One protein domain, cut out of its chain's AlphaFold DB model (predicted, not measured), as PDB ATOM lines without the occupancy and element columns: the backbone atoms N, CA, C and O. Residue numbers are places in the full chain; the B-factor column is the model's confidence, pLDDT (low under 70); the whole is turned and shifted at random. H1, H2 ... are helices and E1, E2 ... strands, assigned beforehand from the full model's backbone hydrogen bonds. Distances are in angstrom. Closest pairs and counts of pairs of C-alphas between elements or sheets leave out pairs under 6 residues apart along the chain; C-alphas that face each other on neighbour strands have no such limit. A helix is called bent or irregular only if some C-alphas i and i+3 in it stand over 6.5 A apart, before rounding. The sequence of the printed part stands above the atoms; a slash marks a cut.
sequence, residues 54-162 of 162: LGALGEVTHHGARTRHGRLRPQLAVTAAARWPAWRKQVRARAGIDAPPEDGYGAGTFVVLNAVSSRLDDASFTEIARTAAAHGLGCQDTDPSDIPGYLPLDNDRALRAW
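Overview. This is residues 54 to 162 of the 162 residues of the protein "FAD dependent oxidoreductase" of Streptomyces fulvissimus DSM 40593 (UniProt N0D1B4). A loose, open frame: the long kinked helix H2 makes one side, residues 99 to 111 run back to a two-strand antiparallel ribbon, E1 and E2, and H3 lies near E1. Short H1 sits at the corner; residues 93 to 98 of H2 stick out. The printed part has 109 residues, with the named elements in the order H1, H2, E1, H3, E2; the class is mostly helix, as helices hold 52 of the 59 residues in named elements; the radius of gyration of the C-alphas is 16.5 A and the spans are 47 by 37 by 19 A.

Arrangement. E1, residues 112 to 114, and E2, residues 158 to 161, are antiparallel; N 113 and O 160, 2.9 A, are within hydrogen-bond range. H3, residues 119 to 134, touches H1, residues 62 to 66, with residues 120 to 127 alone; the closest C-alphas, Ser 124 and His 62, are 4.4 A apart. H1 and H2, residues 68 to 98, touch only at the corner; the closest C-alphas, Gly 64 and Gly 70, are 4.2 A apart. Every O i to N i+4 pair is within hydrogen-bond range in H3, 21 of 27 in H2, 0 of 1 in H1, where 1 of 2 O i to N i+3 pairs is.

Along the chain. H2 spans 40.6 A from C-alpha 68 (-15.783, -50.656, 40.601), with a kink of 52 degrees near residue 84, and is irregular: C-alphas 94 and 97 are 9.1 A apart. H3 spans 22.5 A; E2 ends at C-alpha 161 (-14.371, -36.286, 17.479).

Size, cuts and confidence. The printed part has no cut; links H2 to E1 and H3 to E2 are long. No printed residue is under 70 in pLDDT.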
ATOM      1  N   LEU A  54      -2.683 -34.607  29.649       84.50
ATOM      2  CA  LEU A  54      -3.571 -34.303  30.781       84.50
ATOM      3  C   LEU A  54      -5.045 -34.637  30.481       84.50
ATOM      4  O   LEU A  54      -5.956 -33.921  30.895       84.50
ATOM      5  N   GLY A  55      -5.286 -35.740  29.766       86.12
ATOM      6  CA  GLY A  55      -6.627 -36.209  29.416       86.12
ATOM      7  C   GLY A  55      -7.297 -36.945  30.579       86.12
ATOM      8  O   GLY A  55      -7.035 -38.123  30.801       86.12
ATOM      9  N   ALA A  56      -8.198 -36.281  31.309       90.75
ATOM     10  CA  ALA A  56      -8.858 -36.875  32.483       90.75
ATOM     11  C   ALA A  56      -9.808 -38.042  32.146       90.75
ATOM     12  O   ALA A  56     -10.070 -38.893  32.997       90.75
ATOM     13  N   LEU A  57     -10.339 -38.065  30.920       92.81
ATOM     14  CA  LEU A  57     -11.392 -38.992  30.498       92.81
ATOM     15  C   LEU A  57     -11.014 -39.859  29.293       92.81
ATOM     16  O   LEU A  57     -11.677 -40.861  29.061       92.81
ATOM     17  N   GLY A  58      -9.951 -39.518  28.555       90.62
ATOM     18  CA  GLY A  58      -9.597 -40.182  27.288       90.62
ATOM     19  C   GLY A  58      -9.242 -41.669  27.415       90.62
ATOM     20  O   GLY A  58      -9.224 -42.380  26.421       90.62
ATOM     21  N   GLU A  59      -8.999 -42.153  28.634       91.12
ATOM     22  CA  GLU A  59      -8.711 -43.563  28.921       91.12
ATOM     23  C   GLU A  59      -9.914 -44.347  29.481       91.12
ATOM     24  O   GLU A  59      -9.767 -45.486  29.941       91.12
ATOM     25  N   VAL A  60     -11.110 -43.751  29.504       95.31
ATOM     26  CA  VAL A  60     -12.327 -44.478  29.878       95.31
ATOM     27  C   VAL A  60     -12.643 -45.511  28.801       95.31
ATOM     28  O   VAL A  60     -12.672 -45.214  27.612       95.31
ATOM     29  N   THR A  61     -12.916 -46.740  29.233       95.44
ATOM     30  CA  THR A  61     -13.312 -47.836  28.346       95.44
ATOM     31  C   THR A  61     -14.657 -48.404  28.760       95.44
ATOM     32  O   THR A  61     -15.006 -48.420  29.948       95.44
ATOM     33  N   HIS A  62     -15.387 -48.957  27.788       95.81
ATOM     34  CA  HIS A  62     -16.687 -49.579  28.033       95.81
ATOM     35  C   HIS A  62     -16.618 -50.678  29.108       95.81
ATOM     36  O   HIS A  62     -17.454 -50.741  30.009       95.81
ATOM     37  N   HIS A  63     -15.598 -51.542  29.062       95.31
ATOM     38  CA  HIS A  63     -15.435 -52.604  30.058       95.31
ATOM     39  C   HIS A  63     -14.964 -52.079  31.416       95.31
ATOM     40  O   HIS A  63     -15.434 -52.563  32.448       95.31
ATOM     41  N   GLY A  64     -14.088 -51.068  31.432       94.75
ATOM     42  CA  GLY A  64     -13.625 -50.437  32.665       94.75
ATOM     43  C   GLY A  64     -14.794 -49.893  33.485       94.75
ATOM     44  O   GLY A  64     -14.921 -50.231  34.667       94.75
ATOM     45  N   ALA A  65     -15.703 -49.160  32.838       94.50
ATOM     46  CA  ALA A  65     -16.882 -48.559  33.465       94.50
ATOM     47  C   ALA A  65     -17.818 -49.578  34.147       94.50
ATOM     48  O   ALA A  65     -18.529 -49.255  35.104       94.50
ATOM     49  N   ARG A  66     -17.781 -50.851  33.735       95.25
ATOM     50  CA  ARG A  66     -18.584 -51.924  34.351       95.25
ATOM     51  C   ARG A  66     -18.030 -52.375  35.701       95.25
ATOM     52  O   ARG A  66     -18.769 -52.926  36.515       95.25
ATOM     53  N   THR A  67     -16.764 -52.093  35.992       96.88
ATOM     54  CA  THR A  67     -16.111 -52.485  37.247       96.88
ATOM     55  C   THR A  67     -16.068 -51.337  38.253       96.88
ATOM     56  O   THR A  67     -16.043 -50.163  37.890       96.88
ATOM     57  N   ARG A  68     -15.992 -51.664  39.549       95.94
ATOM     58  CA  ARG A  68     -15.783 -50.656  40.601       95.94
ATOM     59  C   ARG A  68     -14.504 -49.848  40.356       95.94
ATOM     60  O   ARG A  68     -14.533 -48.625  40.420       95.94
ATOM     61  N   HIS A  69     -13.390 -50.525  40.082       94.94
ATOM     62  CA  HIS A  69     -12.088 -49.871  39.930       94.94
ATOM     63  C   HIS A  69     -12.018 -48.993  38.679       94.94
ATOM     64  O   HIS A  69     -11.499 -47.882  38.748       94.94
ATOM     65  N   GLY A  70     -12.609 -49.440  37.569       93.88
ATOM     66  CA  GLY A  70     -12.673 -48.639  36.353       93.88
ATOM     67  C   GLY A  70     -13.600 -47.428  36.457       93.88
ATOM     68  O   GLY A  70     -13.366 -46.470  35.738       93.88
ATOM     69  N   ARG A  71     -14.569 -47.401  37.390       93.50
ATOM     70  CA  ARG A  71     -15.333 -46.178  37.730       93.50
ATOM     71  C   ARG A  71     -14.596 -45.237  38.684       93.50
ATOM     72  O   ARG A  71     -14.720 -44.024  38.567       93.50
ATOM     73  N   LEU A  72     -13.803 -45.774  39.611       95.38
ATOM     74  CA  LEU A  72     -13.011 -44.952  40.537       95.38
ATOM     75  C   LEU A  72     -11.863 -44.216  39.835       95.38
ATOM     76  O   LEU A  72     -11.505 -43.111  40.237       95.38
ATOM     77  N   ARG A  73     -11.287 -44.812  38.786       94.25
ATOM     78  CA  ARG A  73     -10.187 -44.213  38.019       94.25
ATOM     79  C   ARG A  73     -10.540 -42.842  37.405       94.25
ATOM     80  O   ARG A  73      -9.820 -41.893  37.711       94.25
ATOM     81  N   PRO A  74     -11.603 -42.684  36.590       94.31
ATOM     82  CA  PRO A  74     -11.971 -41.383  36.035       94.31
ATOM     83  C   PRO A  74     -12.382 -40.391  37.122       94.31
ATOM     84  O   PRO A  74     -12.010 -39.229  37.039       94.31
ATOM     85  N   GLN A  75     -13.037 -40.835  38.201       94.88
ATOM     86  CA  GLN A  75     -13.339 -39.958  39.337       94.88
ATOM     87  C   GLN A  75     -12.065 -39.358  39.954       94.88
ATOM     88  O   GLN A  75     -12.011 -38.156  40.237       94.88
ATOM     89  N   LEU A  76     -11.027 -40.179  40.149       95.38
ATOM     90  CA  LEU A  76      -9.727 -39.711  40.627       95.38
ATOM     91  C   LEU A  76      -9.079 -38.750  39.622       95.38
ATOM     92  O   LEU A  76      -8.572 -37.707  40.031       95.38
ATOM     93  N   ALA A  77      -9.130 -39.070  38.327       94.81
ATOM     94  CA  ALA A  77      -8.562 -38.241  37.269       94.81
ATOM     95  C   ALA A  77      -9.249 -36.868  37.164       94.81
ATOM     96  O   ALA A  77      -8.564 -35.850  37.138       94.81
ATOM     97  N   VAL A  78     -10.585 -36.816  37.203       95.19
ATOM     98  CA  VAL A  78     -11.370 -35.570  37.222       95.19
ATOM     99  C   VAL A  78     -11.048 -34.743  38.469       95.19
ATOM    100  O   VAL A  78     -10.809 -33.538  38.377       95.19
ATOM    101  N   THR A  79     -10.957 -35.389  39.635       95.75
ATOM    102  CA  THR A  79     -10.573 -34.711  40.884       95.75
ATOM    103  C   THR A  79      -9.159 -34.130  40.797       95.75
ATOM    104  O   THR A  79      -8.921 -33.006  41.242       95.75
ATOM    105  N   ALA A  80      -8.212 -34.875  40.224       95.00
ATOM    106  CA  ALA A  80      -6.844 -34.412  40.020       95.00
ATOM    107  C   ALA A  80      -6.785 -33.251  39.015       95.00
ATOM    108  O   ALA A  80      -6.128 -32.248  39.295       95.00
ATOM    109  N   ALA A  81      -7.524 -33.337  37.904       93.94
ATOM    110  CA  ALA A  81      -7.608 -32.289  36.891       93.94
ATOM    111  C   ALA A  81      -8.132 -30.967  37.475       93.94
ATOM    112  O   ALA A  81      -7.546 -29.915  37.225       93.94
ATOM    113  N   ALA A  82      -9.151 -31.017  38.340       94.12
ATOM    114  CA  ALA A  82      -9.676 -29.833  39.026       94.12
ATOM    115  C   ALA A  82      -8.654 -29.170  39.974       94.12
ATOM    116  O   ALA A  82      -8.687 -27.958  40.183       94.12
ATOM    117  N   ARG A  83      -7.724 -29.947  40.547       95.56
ATOM    118  CA  ARG A  83      -6.663 -29.450  41.449       95.56
ATOM    119  C   ARG A  83      -5.400 -29.005  40.710       95.56
ATOM    120  O   ARG A  83      -4.597 -28.252  41.265       95.56
ATOM    121  N   TRP A  84      -5.229 -29.452  39.468       95.44
ATOM    122  CA  TRP A  84      -4.031 -29.222  38.669       95.44
ATOM    123  C   TRP A  84      -3.640 -27.745  38.499       95.44
ATOM    124  O   TRP A  84      -2.458 -27.454  38.687       95.44
ATOM    125  N   PRO A  85      -4.556 -26.784  38.225       95.31
ATOM    126  CA  PRO A  85      -4.160 -25.386  38.041       95.31
ATOM    127  C   PRO A  85      -3.448 -24.801  39.270       95.31
ATOM    128  O   PRO A  85      -2.401 -24.158  39.152       95.31
ATOM    129  N   ALA A  86      -3.991 -25.054  40.465       96.19
ATOM    130  CA  ALA A  86      -3.421 -24.570  41.719       96.19
ATOM    131  C   ALA A  86      -2.092 -25.270  42.040       96.19
ATOM    132  O   ALA A  86      -1.109 -24.606  42.373       96.19
ATOM    133  N   TRP A  87      -2.047 -26.594  41.872       95.75
ATOM    134  CA  TRP A  87      -0.833 -27.389  42.053       95.75
ATOM    135  C   TRP A  87       0.307 -26.921  41.139       95.75
ATOM    136  O   TRP A  87       1.407 -26.626  41.606       95.75
ATOM    137  N   ARG A  88       0.027 -26.757  39.841       94.38
ATOM    138  CA  ARG A  88       0.975 -26.245  38.843       94.38
ATOM    139  C   ARG A  88       1.542 -24.890  39.261       94.38
ATOM    140  O   ARG A  88       2.752 -24.685  39.184       94.38
ATOM    141  N   LYS A  89       0.695 -23.970  39.735       95.19
ATOM    142  CA  LYS A  89       1.137 -22.652  40.216       95.19
ATOM    143  C   LYS A  89       2.129 -22.775  41.379       95.19
ATOM    144  O   LYS A  89       3.146 -22.088  41.363       95.19
ATOM    145  N   GLN A  90       1.860 -23.651  42.348       95.75
ATOM    146  CA  GLN A  90       2.745 -23.882  43.498       95.75
ATOM    147  C   GLN A  90       4.096 -24.468  43.075       95.75
ATOM    148  O   GLN A  90       5.140 -23.949  43.470       95.75
ATOM    149  N   VAL A  91       4.085 -25.503  42.229       94.88
ATOM    150  CA  VAL A  91       5.314 -26.141  41.730       94.88
ATOM    151  C   VAL A  91       6.169 -25.139  40.958       94.88
ATOM    152  O   VAL A  91       7.363 -25.019  41.227       94.88
ATOM    153  N   ARG A  92       5.567 -24.359  40.049       95.06
ATOM    154  CA  ARG A  92       6.296 -23.340  39.275       95.06
ATOM    155  C   ARG A  92       6.856 -22.231  40.161       95.06
ATOM    156  O   ARG A  92       7.995 -21.829  39.964       95.06
ATOM    157  N   ALA A  93       6.095 -21.772  41.157       94.88
ATOM    158  CA  ALA A  93       6.584 -20.778  42.112       94.88
ATOM    159  C   ALA A  93       7.802 -21.290  42.895       94.88
ATOM    160  O   ALA A  93       8.739 -20.532  43.130       94.88
ATOM    161  N   ARG A  94       7.820 -22.581  43.257       94.69
ATOM    162  CA  ARG A  94       8.966 -23.188  43.944       94.69
ATOM    163  C   ARG A  94      10.177 -23.381  43.033       94.69
ATOM    164  O   ARG A  94      11.298 -23.225  43.515       94.69
ATOM    165  N   ALA A  95       9.948 -23.749  41.772       93.75
ATOM    166  CA  ALA A  95      10.993 -23.949  40.771       93.75
ATOM    167  C   ALA A  95      11.630 -22.625  40.308       93.75
ATOM    168  O   ALA A  95      12.800 -22.605  39.940       93.75
ATOM    169  N   GLY A  96      10.899 -21.507  40.365       94.81
ATOM    170  CA  GLY A  96      11.439 -20.191  40.032       94.81
ATOM    171  C   GLY A  96      11.953 -20.138  38.593       94.81
ATOM    172  O   GLY A  96      11.204 -20.422  37.661       94.81
ATOM    173  N   ILE A  97      13.228 -19.783  38.423       92.69
ATOM    174  CA  ILE A  97      13.880 -19.675  37.107       92.69
ATOM    175  C   ILE A  97      14.032 -21.021  36.385       92.69
ATOM    176  O   ILE A  97      14.170 -21.033  35.167       92.69
ATOM    177  N   ASP A  98      13.962 -22.138  37.115       92.94
ATOM    178  CA  ASP A  98      14.075 -23.486  36.546       92.94
ATOM    179  C   ASP A  98      12.731 -24.005  36.004       92.94
ATOM    180  O   ASP A  98      12.664 -25.079  35.402       92.94
ATOM    181  N   ALA A  99      11.629 -23.279  36.234       91.75
ATOM    182  CA  ALA A  99      10.337 -23.638  35.667       91.75
ATOM    183  C   ALA A  99      10.352 -23.413  34.146       91.75
ATOM    184  O   ALA A  99      10.720 -22.323  33.702       91.75
ATOM    185  N   PRO A 100       9.879 -24.375  33.334       88.88
ATOM    186  CA  PRO A 100       9.787 -24.150  31.902       88.88
ATOM    187  C   PRO A 100       8.826 -22.979  31.599       88.88
ATOM    188  O   PRO A 100       7.830 -22.777  32.323       88.88
ATOM    189  N   PRO A 101       9.117 -22.185  30.549       85.00
ATOM    190  CA  PRO A 101       8.262 -21.071  30.146       85.00
ATOM    191  C   PRO A 101       6.880 -21.573  29.716       85.00
ATOM    192  O   PRO A 101       5.868 -21.014  30.137       85.00
ATOM    193  N   GLU A 102       6.848 -22.692  28.990       87.25
ATOM    194  CA  GLU A 102       5.644 -23.389  28.542       87.25
ATOM    195  C   GLU A 102       5.714 -24.871  28.918       87.25
ATOM    196  O   GLU A 102       6.777 -25.488  28.880       87.25
ATOM    197  N   ASP A 103       4.575 -25.447  29.295       86.56
ATOM    198  CA  ASP A 103       4.448 -26.859  29.678       86.56
ATOM    199  C   ASP A 103       3.213 -27.531  29.053       86.56
ATOM    200  O   ASP A 103       2.751 -28.562  29.536       86.56
ATOM    201  N   GLY A 104       2.653 -26.926  27.998       86.56
ATOM    202  CA  GLY A 104       1.503 -27.453  27.254       86.56
ATOM    203  C   GLY A 104       0.173 -27.462  28.020       86.56
ATOM    204  O   GLY A 104      -0.843 -27.902  27.483       86.56
ATOM    205  N   TYR A 105       0.137 -26.981  29.269       91.12
ATOM    206  CA  TYR A 105      -1.101 -26.922  30.038       91.12
ATOM    207  C   TYR A 105      -2.124 -25.983  29.386       91.12
ATOM    208  O   TYR A 105      -1.801 -24.859  29.014       91.12
ATOM    209  N   GLY A 106      -3.381 -26.425  29.319       87.94
ATOM    210  CA  GLY A 106      -4.481 -25.638  28.757       87.94
ATOM    211  C   GLY A 106      -4.682 -25.803  27.249       87.94
ATOM    212  O   GLY A 106      -5.619 -25.218  26.722       87.94
ATOM    213  N   ALA A 107      -3.883 -26.636  26.572       87.62
ATOM    214  CA  ALA A 107      -4.058 -26.937  25.146       87.62
ATOM    215  C   ALA A 107      -5.345 -27.728  24.823       87.62
ATOM    216  O   ALA A 107      -5.728 -27.837  23.663       87.62
ATOM    217  N   GLY A 108      -6.016 -28.280  25.839       88.56
ATOM    218  CA  GLY A 108      -7.174 -29.151  25.655       88.56
ATOM    219  C   GLY A 108      -6.780 -30.577  25.267       88.56
ATOM    220  O   GLY A 108      -5.623 -30.987  25.371       88.56
ATOM    221  N   THR A 109      -7.767 -31.384  24.898       91.44
ATOM    222  CA  THR A 109      -7.562 -32.758  24.427       91.44
ATOM    223  C   THR A 109      -8.693 -33.101  23.481       91.44
ATOM    224  O   THR A 109      -9.844 -33.069  23.903       91.44
ATOM    225  N   PHE A 110      -8.347 -33.461  22.249       94.06
ATOM    226  CA  PHE A 110      -9.295 -34.048  21.316       94.06
ATOM    227  C   PHE A 110      -9.324 -35.563  21.494       94.06
ATOM    228  O   PHE A 110      -8.278 -36.198  21.670       94.06
ATOM    229  N   VAL A 111     -10.513 -36.151  21.431       94.25
ATOM    230  CA  VAL A 111     -10.689 -37.606  21.385       94.25
ATOM    231  C   VAL A 111     -11.323 -37.950  20.052       94.25
ATOM    232  O   VAL A 111     -12.411 -37.478  19.742       94.25
ATOM    233  N   VAL A 112     -10.658 -38.802  19.276       94.25
ATOM    234  CA  VAL A 112     -11.116 -39.198  17.942       94.25
ATOM    235  C   VAL A 112     -11.595 -40.645  17.939       94.25
ATOM    236  O   VAL A 112     -10.951 -41.531  18.503       94.25
ATOM    237  N   LEU A 113     -12.714 -40.894  17.264       93.81
ATOM    238  CA  LEU A 113     -13.148 -42.235  16.893       93.81
ATOM    239  C   LEU A 113     -12.603 -42.528  15.498       93.81
ATOM    240  O   LEU A 113     -13.116 -42.005  14.509       93.81
ATOM    241  N   ASN A 114     -11.534 -43.318  15.415       84.69
ATOM    242  CA  ASN A 114     -10.928 -43.655  14.129       84.69
ATOM    243  C   ASN A 114     -11.835 -44.603  13.310       84.69
ATOM    244  O   ASN A 114     -12.656 -45.319  13.877       84.69
ATOM    245  N   ALA A 115     -11.708 -44.594  11.977       85.75
ATOM    246  CA  ALA A 115     -12.504 -45.465  11.101       85.75
ATOM    247  C   ALA A 115     -12.003 -46.918  11.030       85.75
ATOM    248  O   ALA A 115     -12.716 -47.788  10.532       85.75
ATOM    249  N   VAL A 116     -10.793 -47.192  11.525       85.06
ATOM    250  CA  VAL A 116     -10.145 -48.513  11.492       85.06
ATOM    251  C   VAL A 116     -10.131 -49.100  12.902       85.06
ATOM    252  O   VAL A 116      -9.091 -49.433  13.472       85.06
ATOM    253  N   SER A 117     -11.324 -49.195  13.484       80.00
ATOM    254  CA  SER A 117     -11.534 -49.658  14.849       80.00
ATOM    255  C   SER A 117     -12.560 -50.782  14.916       80.00
ATOM    256  O   SER A 117     -13.247 -51.125  13.951       80.00
ATOM    257  N   SER A 118     -12.668 -51.380  16.095       87.31
ATOM    258  CA  SER A 118     -13.706 -52.359  16.388       87.31
ATOM    259  C   SER A 118     -14.930 -51.684  17.013       87.31
ATOM    260  O   SER A 118     -14.856 -50.560  17.506       87.31
ATOM    261  N   ARG A 119     -16.041 -52.425  17.124       90.06
ATOM    262  CA  ARG A 119     -17.231 -51.975  17.878       90.06
ATOM    263  C   ARG A 119     -16.950 -51.667  19.354       90.06
ATOM    264  O   ARG A 119     -17.766 -51.031  20.020       90.06
ATOM    265  N   LEU A 120     -15.833 -52.161  19.894       92.31
ATOM    266  CA  LEU A 120     -15.420 -51.856  21.261       92.31
ATOM    267  C   LEU A 120     -15.009 -50.386  21.407       92.31
ATOM    268  O   LEU A 120     -15.222 -49.792  22.469       92.31
ATOM    269  N   ASP A 121     -14.462 -49.803  20.345       92.69
ATOM    270  CA  ASP A 121     -14.019 -48.416  20.317       92.69
ATOM    271  C   ASP A 121     -15.226 -47.480  20.229       92.69
ATOM    272  O   ASP A 121     -15.303 -46.543  21.015       92.69
ATOM    273  N   ASP A 122     -16.252 -47.810  19.432       94.06
ATOM    274  CA  ASP A 122     -17.545 -47.101  19.438       94.06
ATOM    275  C   ASP A 122     -18.189 -47.073  20.834       94.06
ATOM    276  O   ASP A 122     -18.698 -46.047  21.309       94.06
ATOM    277  N   ALA A 123     -18.173 -48.227  21.510       95.56
ATOM    278  CA  ALA A 123     -18.735 -48.370  22.844       95.56
ATOM    279  C   ALA A 123     -17.932 -47.571  23.879       95.56
ATOM    280  O   ALA A 123     -18.524 -46.935  24.750       95.56
ATOM    281  N   SER A 124     -16.600 -47.586  23.781       95.69
ATOM    282  CA  SER A 124     -15.716 -46.841  24.684       95.69
ATOM    283  C   SER A 124     -15.794 -45.339  24.436       95.69
ATOM    284  O   SER A 124     -15.894 -44.587  25.397       95.69
ATOM    285  N   PHE A 125     -15.877 -44.911  23.176       95.38
ATOM    286  CA  PHE A 125     -16.159 -43.534  22.789       95.38
ATOM    287  C   PHE A 125     -17.473 -43.089  23.459       95.38
ATOM    288  O   PHE A 125     -17.497 -42.198  24.308       95.38
ATOM    289  N   THR A 126     -18.575 -43.798  23.230       95.19
ATOM    290  CA  THR A 126     -19.852 -43.456  23.883       95.19
ATOM    291  C   THR A 126     -19.748 -43.401  25.417       95.19
ATOM    292  O   THR A 126     -20.368 -42.546  26.054       95.19
ATOM    293  N   GLU A 127     -18.949 -44.281  26.023       96.75
ATOM    294  CA  GLU A 127     -18.733 -44.309  27.471       96.75
ATOM    295  C   GLU A 127     -17.925 -43.108  27.995       96.75
ATOM    296  O   GLU A 127     -18.219 -42.621  29.089       96.75
ATOM    297  N   ILE A 128     -16.968 -42.580  27.220       96.25
ATOM    298  CA  ILE A 128     -16.243 -41.341  27.546       96.25
ATOM    299  C   ILE A 128     -17.236 -40.187  27.698       96.25
ATOM    300  O   ILE A 128     -17.259 -39.540  28.746       96.25
ATOM    301  N   ALA A 129     -18.110 -39.976  26.708       95.31
ATOM    302  CA  ALA A 129     -19.103 -38.899  26.743       95.31
ATOM    303  C   ALA A 129     -20.096 -39.052  27.910       95.31
ATOM    304  O   ALA A 129     -20.426 -38.081  28.594       95.31
ATOM    305  N   ARG A 130     -20.538 -40.285  28.199       96.06
ATOM    306  CA  ARG A 130     -21.391 -40.567  29.369       96.06
ATOM    307  C   ARG A 130     -20.683 -40.261  30.683       96.06
ATOM    308  O   ARG A 130     -21.287 -39.676  31.579       96.06
ATOM    309  N   THR A 131     -19.413 -40.642  30.794       96.31
ATOM    310  CA  THR A 131     -18.610 -40.393  31.995       96.31
ATOM    311  C   THR A 131     -18.352 -38.898  32.176       96.31
ATOM    312  O   THR A 131     -18.455 -38.407  33.298       96.31
ATOM    313  N   ALA A 132     -18.096 -38.157  31.092       95.44
ATOM    314  CA  ALA A 132     -17.994 -36.698  31.117       95.44
ATOM    315  C   ALA A 132     -19.267 -36.071  31.701       95.44
ATOM    316  O   ALA A 132     -19.203 -35.382  32.722       95.44
ATOM    317  N   ALA A 133     -20.427 -36.409  31.130       95.81
ATOM    318  CA  ALA A 133     -21.718 -35.900  31.579       95.81
ATOM    319  C   ALA A 133     -22.010 -36.253  33.049       95.81
ATOM    320  O   ALA A 133     -22.464 -35.400  33.811       95.81
ATOM    321  N   ALA A 134     -21.690 -37.478  33.483       95.31
ATOM    322  CA  ALA A 134     -21.862 -37.916  34.870       95.31
ATOM    323  C   ALA A 134     -21.010 -37.118  35.876       95.31
ATOM    324  O   ALA A 134     -21.364 -37.024  37.051       95.31
ATOM    325  N   HIS A 135     -19.904 -36.525  35.421       94.81
ATOM    326  CA  HIS A 135     -19.053 -35.639  36.211       94.81
ATOM    327  C   HIS A 135     -19.358 -34.144  36.001       94.81
ATOM    328  O   HIS A 135     -18.613 -33.303  36.502       94.81
ATOM    329  N   GLY A 136     -20.441 -33.800  35.292       94.56
ATOM    330  CA  GLY A 136     -20.800 -32.411  34.984       94.56
ATOM    331  C   GLY A 136     -19.850 -31.741  33.987       94.56
ATOM    332  O   GLY A 136     -19.767 -30.516  33.944       94.56
ATOM    333  N   LEU A 137     -19.111 -32.538  33.216       92.38
ATOM    334  CA  LEU A 137     -18.209 -32.089  32.160       92.38
ATOM    335  C   LEU A 137     -18.895 -32.232  30.796       92.38
ATOM    336  O   LEU A 137     -19.764 -33.084  30.608       92.38
ATOM    337  N   GLY A 138     -18.495 -31.396  29.839       87.44
ATOM    338  CA  GLY A 138     -18.989 -31.439  28.463       87.44
ATOM    339  C   GLY A 138     -17.993 -32.085  27.503       87.44
ATOM    340  O   GLY A 138     -16.785 -32.036  27.726       87.44
ATOM    341  N   CYS A 139     -18.520 -32.642  26.417       92.44
ATOM    342  CA  CYS A 139     -17.772 -32.983  25.210       92.44
ATOM    343  C   CYS A 139     -18.265 -32.054  24.098       92.44
ATOM    344  O   CYS A 139     -19.477 -31.962  23.885       92.44
ATOM    345  N   GLN A 140     -17.357 -31.342  23.436       93.38
ATOM    346  CA  GLN A 140     -17.701 -30.451  22.332       93.38
ATOM    347  C   GLN A 140     -17.635 -31.244  21.034       93.38
ATOM    348  O   GLN A 140     -16.564 -31.693  20.669       93.38
ATOM    349  N   ASP A 141     -18.750 -31.398  20.323       93.94
ATOM    350  CA  ASP A 141     -18.711 -32.039  19.005       93.94
ATOM    351  C   ASP A 141     -17.794 -31.242  18.066       93.94
ATOM    352  O   ASP A 141     -17.942 -30.023  17.936       93.94
ATOM    353  N   THR A 142     -16.824 -31.929  17.470       95.12
ATOM    354  CA  THR A 142     -15.785 -31.324  16.633       95.12
ATOM    355  C   THR A 142     -15.697 -32.113  15.334       95.12
ATOM    356  O   THR A 142     -15.569 -33.341  15.363       95.12
ATOM    357  N   ASP A 143     -15.760 -31.427  14.189       93.94
ATOM    358  CA  ASP A 143     -15.454 -32.072  12.914       93.94
ATOM    359  C   ASP A 143     -13.975 -32.486  12.942       93.94
ATOM    360  O   ASP A 143     -13.115 -31.641  13.200       93.94
ATOM    361  N   PRO A 144     -13.628 -33.764  12.706       93.94
ATOM    362  CA  PRO A 144     -12.235 -34.183  12.722       93.94
ATOM    363  C   PRO A 144     -11.320 -33.358  11.811       93.94
ATOM    364  O   PRO A 144     -10.146 -33.192  12.132       93.94
ATOM    365  N   SER A 145     -11.842 -32.828  10.700       91.94
ATOM    366  CA  SER A 145     -11.078 -31.979   9.780       91.94
ATOM    367  C   SER A 145     -10.692 -30.615  10.367       91.94
ATOM    368  O   SER A 145      -9.726 -30.014   9.898       91.94
ATOM    369  N   ASP A 146     -11.366 -30.173  11.432       94.25
ATOM    370  CA  ASP A 146     -11.055 -28.937  12.153       94.25
ATOM    371  C   ASP A 146      -9.956 -29.125  13.218       94.25
ATOM    372  O   ASP A 146      -9.475 -28.146  13.796       94.25
ATOM    373  N   ILE A 147      -9.530 -30.365  13.502       95.12
ATOM    374  CA  ILE A 147      -8.516 -30.649  14.526       95.12
ATOM    375  C   ILE A 147      -7.128 -30.193  14.036       95.12
ATOM    376  O   ILE A 147      -6.609 -30.725  13.047       95.12
ATOM    377  N   PRO A 148      -6.448 -29.274  14.750       93.69
ATOM    378  CA  PRO A 148      -5.130 -28.799  14.346       93.69
ATOM    379  C   PRO A 148      -4.098 -29.928  14.263       93.69
ATOM    380  O   PRO A 148      -3.877 -30.663  15.223       93.69
ATOM    381  N   GLY A 149      -3.430 -30.039  13.113       91.88
ATOM    382  CA  GLY A 149      -2.388 -31.045  12.887       91.88
ATOM    383  C   GLY A 149      -2.908 -32.472  12.686       91.88
ATOM    384  O   GLY A 149      -2.099 -33.400  12.626       91.88
ATOM    385  N   TYR A 150      -4.224 -32.670  12.560       92.81
ATOM    386  CA  TYR A 150      -4.796 -33.971  12.234       92.81
ATOM    387  C   TYR A 150      -4.661 -34.264  10.734       92.81
ATOM    388  O   TYR A 150      -5.381 -33.721   9.902       92.81
ATOM    389  N   LEU A 151      -3.698 -35.125  10.393       91.75
ATOM    390  CA  LEU A 151      -3.349 -35.497   9.017       91.75
ATOM    391  C   LEU A 151      -3.459 -37.024   8.829       91.75
ATOM    392  O   LEU A 151      -2.430 -37.703   8.750       91.75
ATOM    393  N   PRO A 152      -4.677 -37.599   8.837       90.75
ATOM    394  CA  PRO A 152      -4.862 -39.034   8.643       90.75
ATOM    395  C   PRO A 152      -4.597 -39.445   7.189       90.75
ATOM    396  O   PRO A 152      -4.655 -38.623   6.275       90.75
ATOM    397  N   LEU A 153      -4.378 -40.742   6.964       89.50
ATOM    398  CA  LEU A 153      -4.531 -41.317   5.627       89.50
ATOM    399  C   LEU A 153      -6.013 -41.282   5.223       89.50
ATOM    400  O   LEU A 153      -6.896 -41.378   6.077       89.50
ATOM    401  N   ASP A 154      -6.301 -41.193   3.923       84.88
ATOM    402  CA  ASP A 154      -7.675 -41.047   3.410       84.88
ATOM    403  C   ASP A 154      -8.633 -42.156   3.890       84.88
ATOM    404  O   ASP A 154      -9.827 -41.921   4.119       84.88
ATOM    405  N   ASN A 155      -8.106 -43.371   4.053       86.56
ATOM    406  CA  ASN A 155      -8.817 -44.559   4.524       86.56
ATOM    407  C   ASN A 155      -8.883 -44.683   6.059       86.56
ATOM    408  O   ASN A 155      -9.643 -45.514   6.550       86.56
ATOM    409  N   ASP A 156      -8.158 -43.835   6.792       87.38
ATOM    410  CA  ASP A 156      -8.006 -43.902   8.252       87.38
ATOM    411  C   ASP A 156      -8.579 -42.661   8.964       87.38
ATOM    412  O   ASP A 156      -8.391 -42.469  10.170       87.38
ATOM    413  N   ARG A 157      -9.288 -41.797   8.225       90.00
ATOM    414  CA  ARG A 157      -9.934 -40.594   8.766       90.00
ATOM    415  C   ARG A 157     -10.897 -40.929   9.906       90.00
ATOM    416  O   ARG A 157     -11.603 -41.935   9.870       90.00
ATOM    417  N   ALA A 158     -10.952 -40.071  10.914       93.44
ATOM    418  CA  ALA A 158     -11.857 -40.247  12.034       93.44
ATOM    419  C   ALA A 158     -13.309 -40.075  11.587       93.44
ATOM    420  O   ALA A 158     -13.638 -39.247  10.740       93.44
ATOM    421  N   LEU A 159     -14.177 -40.879  12.187       92.38
ATOM    422  CA  LEU A 159     -15.614 -40.829  11.974       92.38
ATOM    423  C   LEU A 159     -16.247 -39.691  12.775       92.38
ATOM    424  O   LEU A 159     -17.241 -39.115  12.342       92.38
ATOM    425  N   ARG A 160     -15.708 -39.421  13.972       94.12
ATOM    426  CA  ARG A 160     -16.222 -38.453  14.950       94.12
ATOM    427  C   ARG A 160     -15.091 -37.959  15.847       94.12
ATOM    428  O   ARG A 160     -14.124 -38.697  16.061       94.12
ATOM    429  N   ALA A 161     -15.254 -36.777  16.434       95.12
ATOM    430  CA  ALA A 161     -14.371 -36.286  17.479       95.12
ATOM    431  C   ALA A 161     -15.115 -35.452  18.530       95.12
ATOM    432  O   ALA A 161     -16.196 -34.924  18.263       95.12
ATOM    433  N   TRP A 162     -14.511 -35.340  19.713       91.56
ATOM    434  CA  TRP A 162     -14.805 -34.265  20.661       91.56
ATOM    435  C   TRP A 162     -13.553 -33.498  21.054       91.56
ATOM    436  O   TRP A 162     -12.457 -34.077  20.868       91.56
TER     437      TRP A 162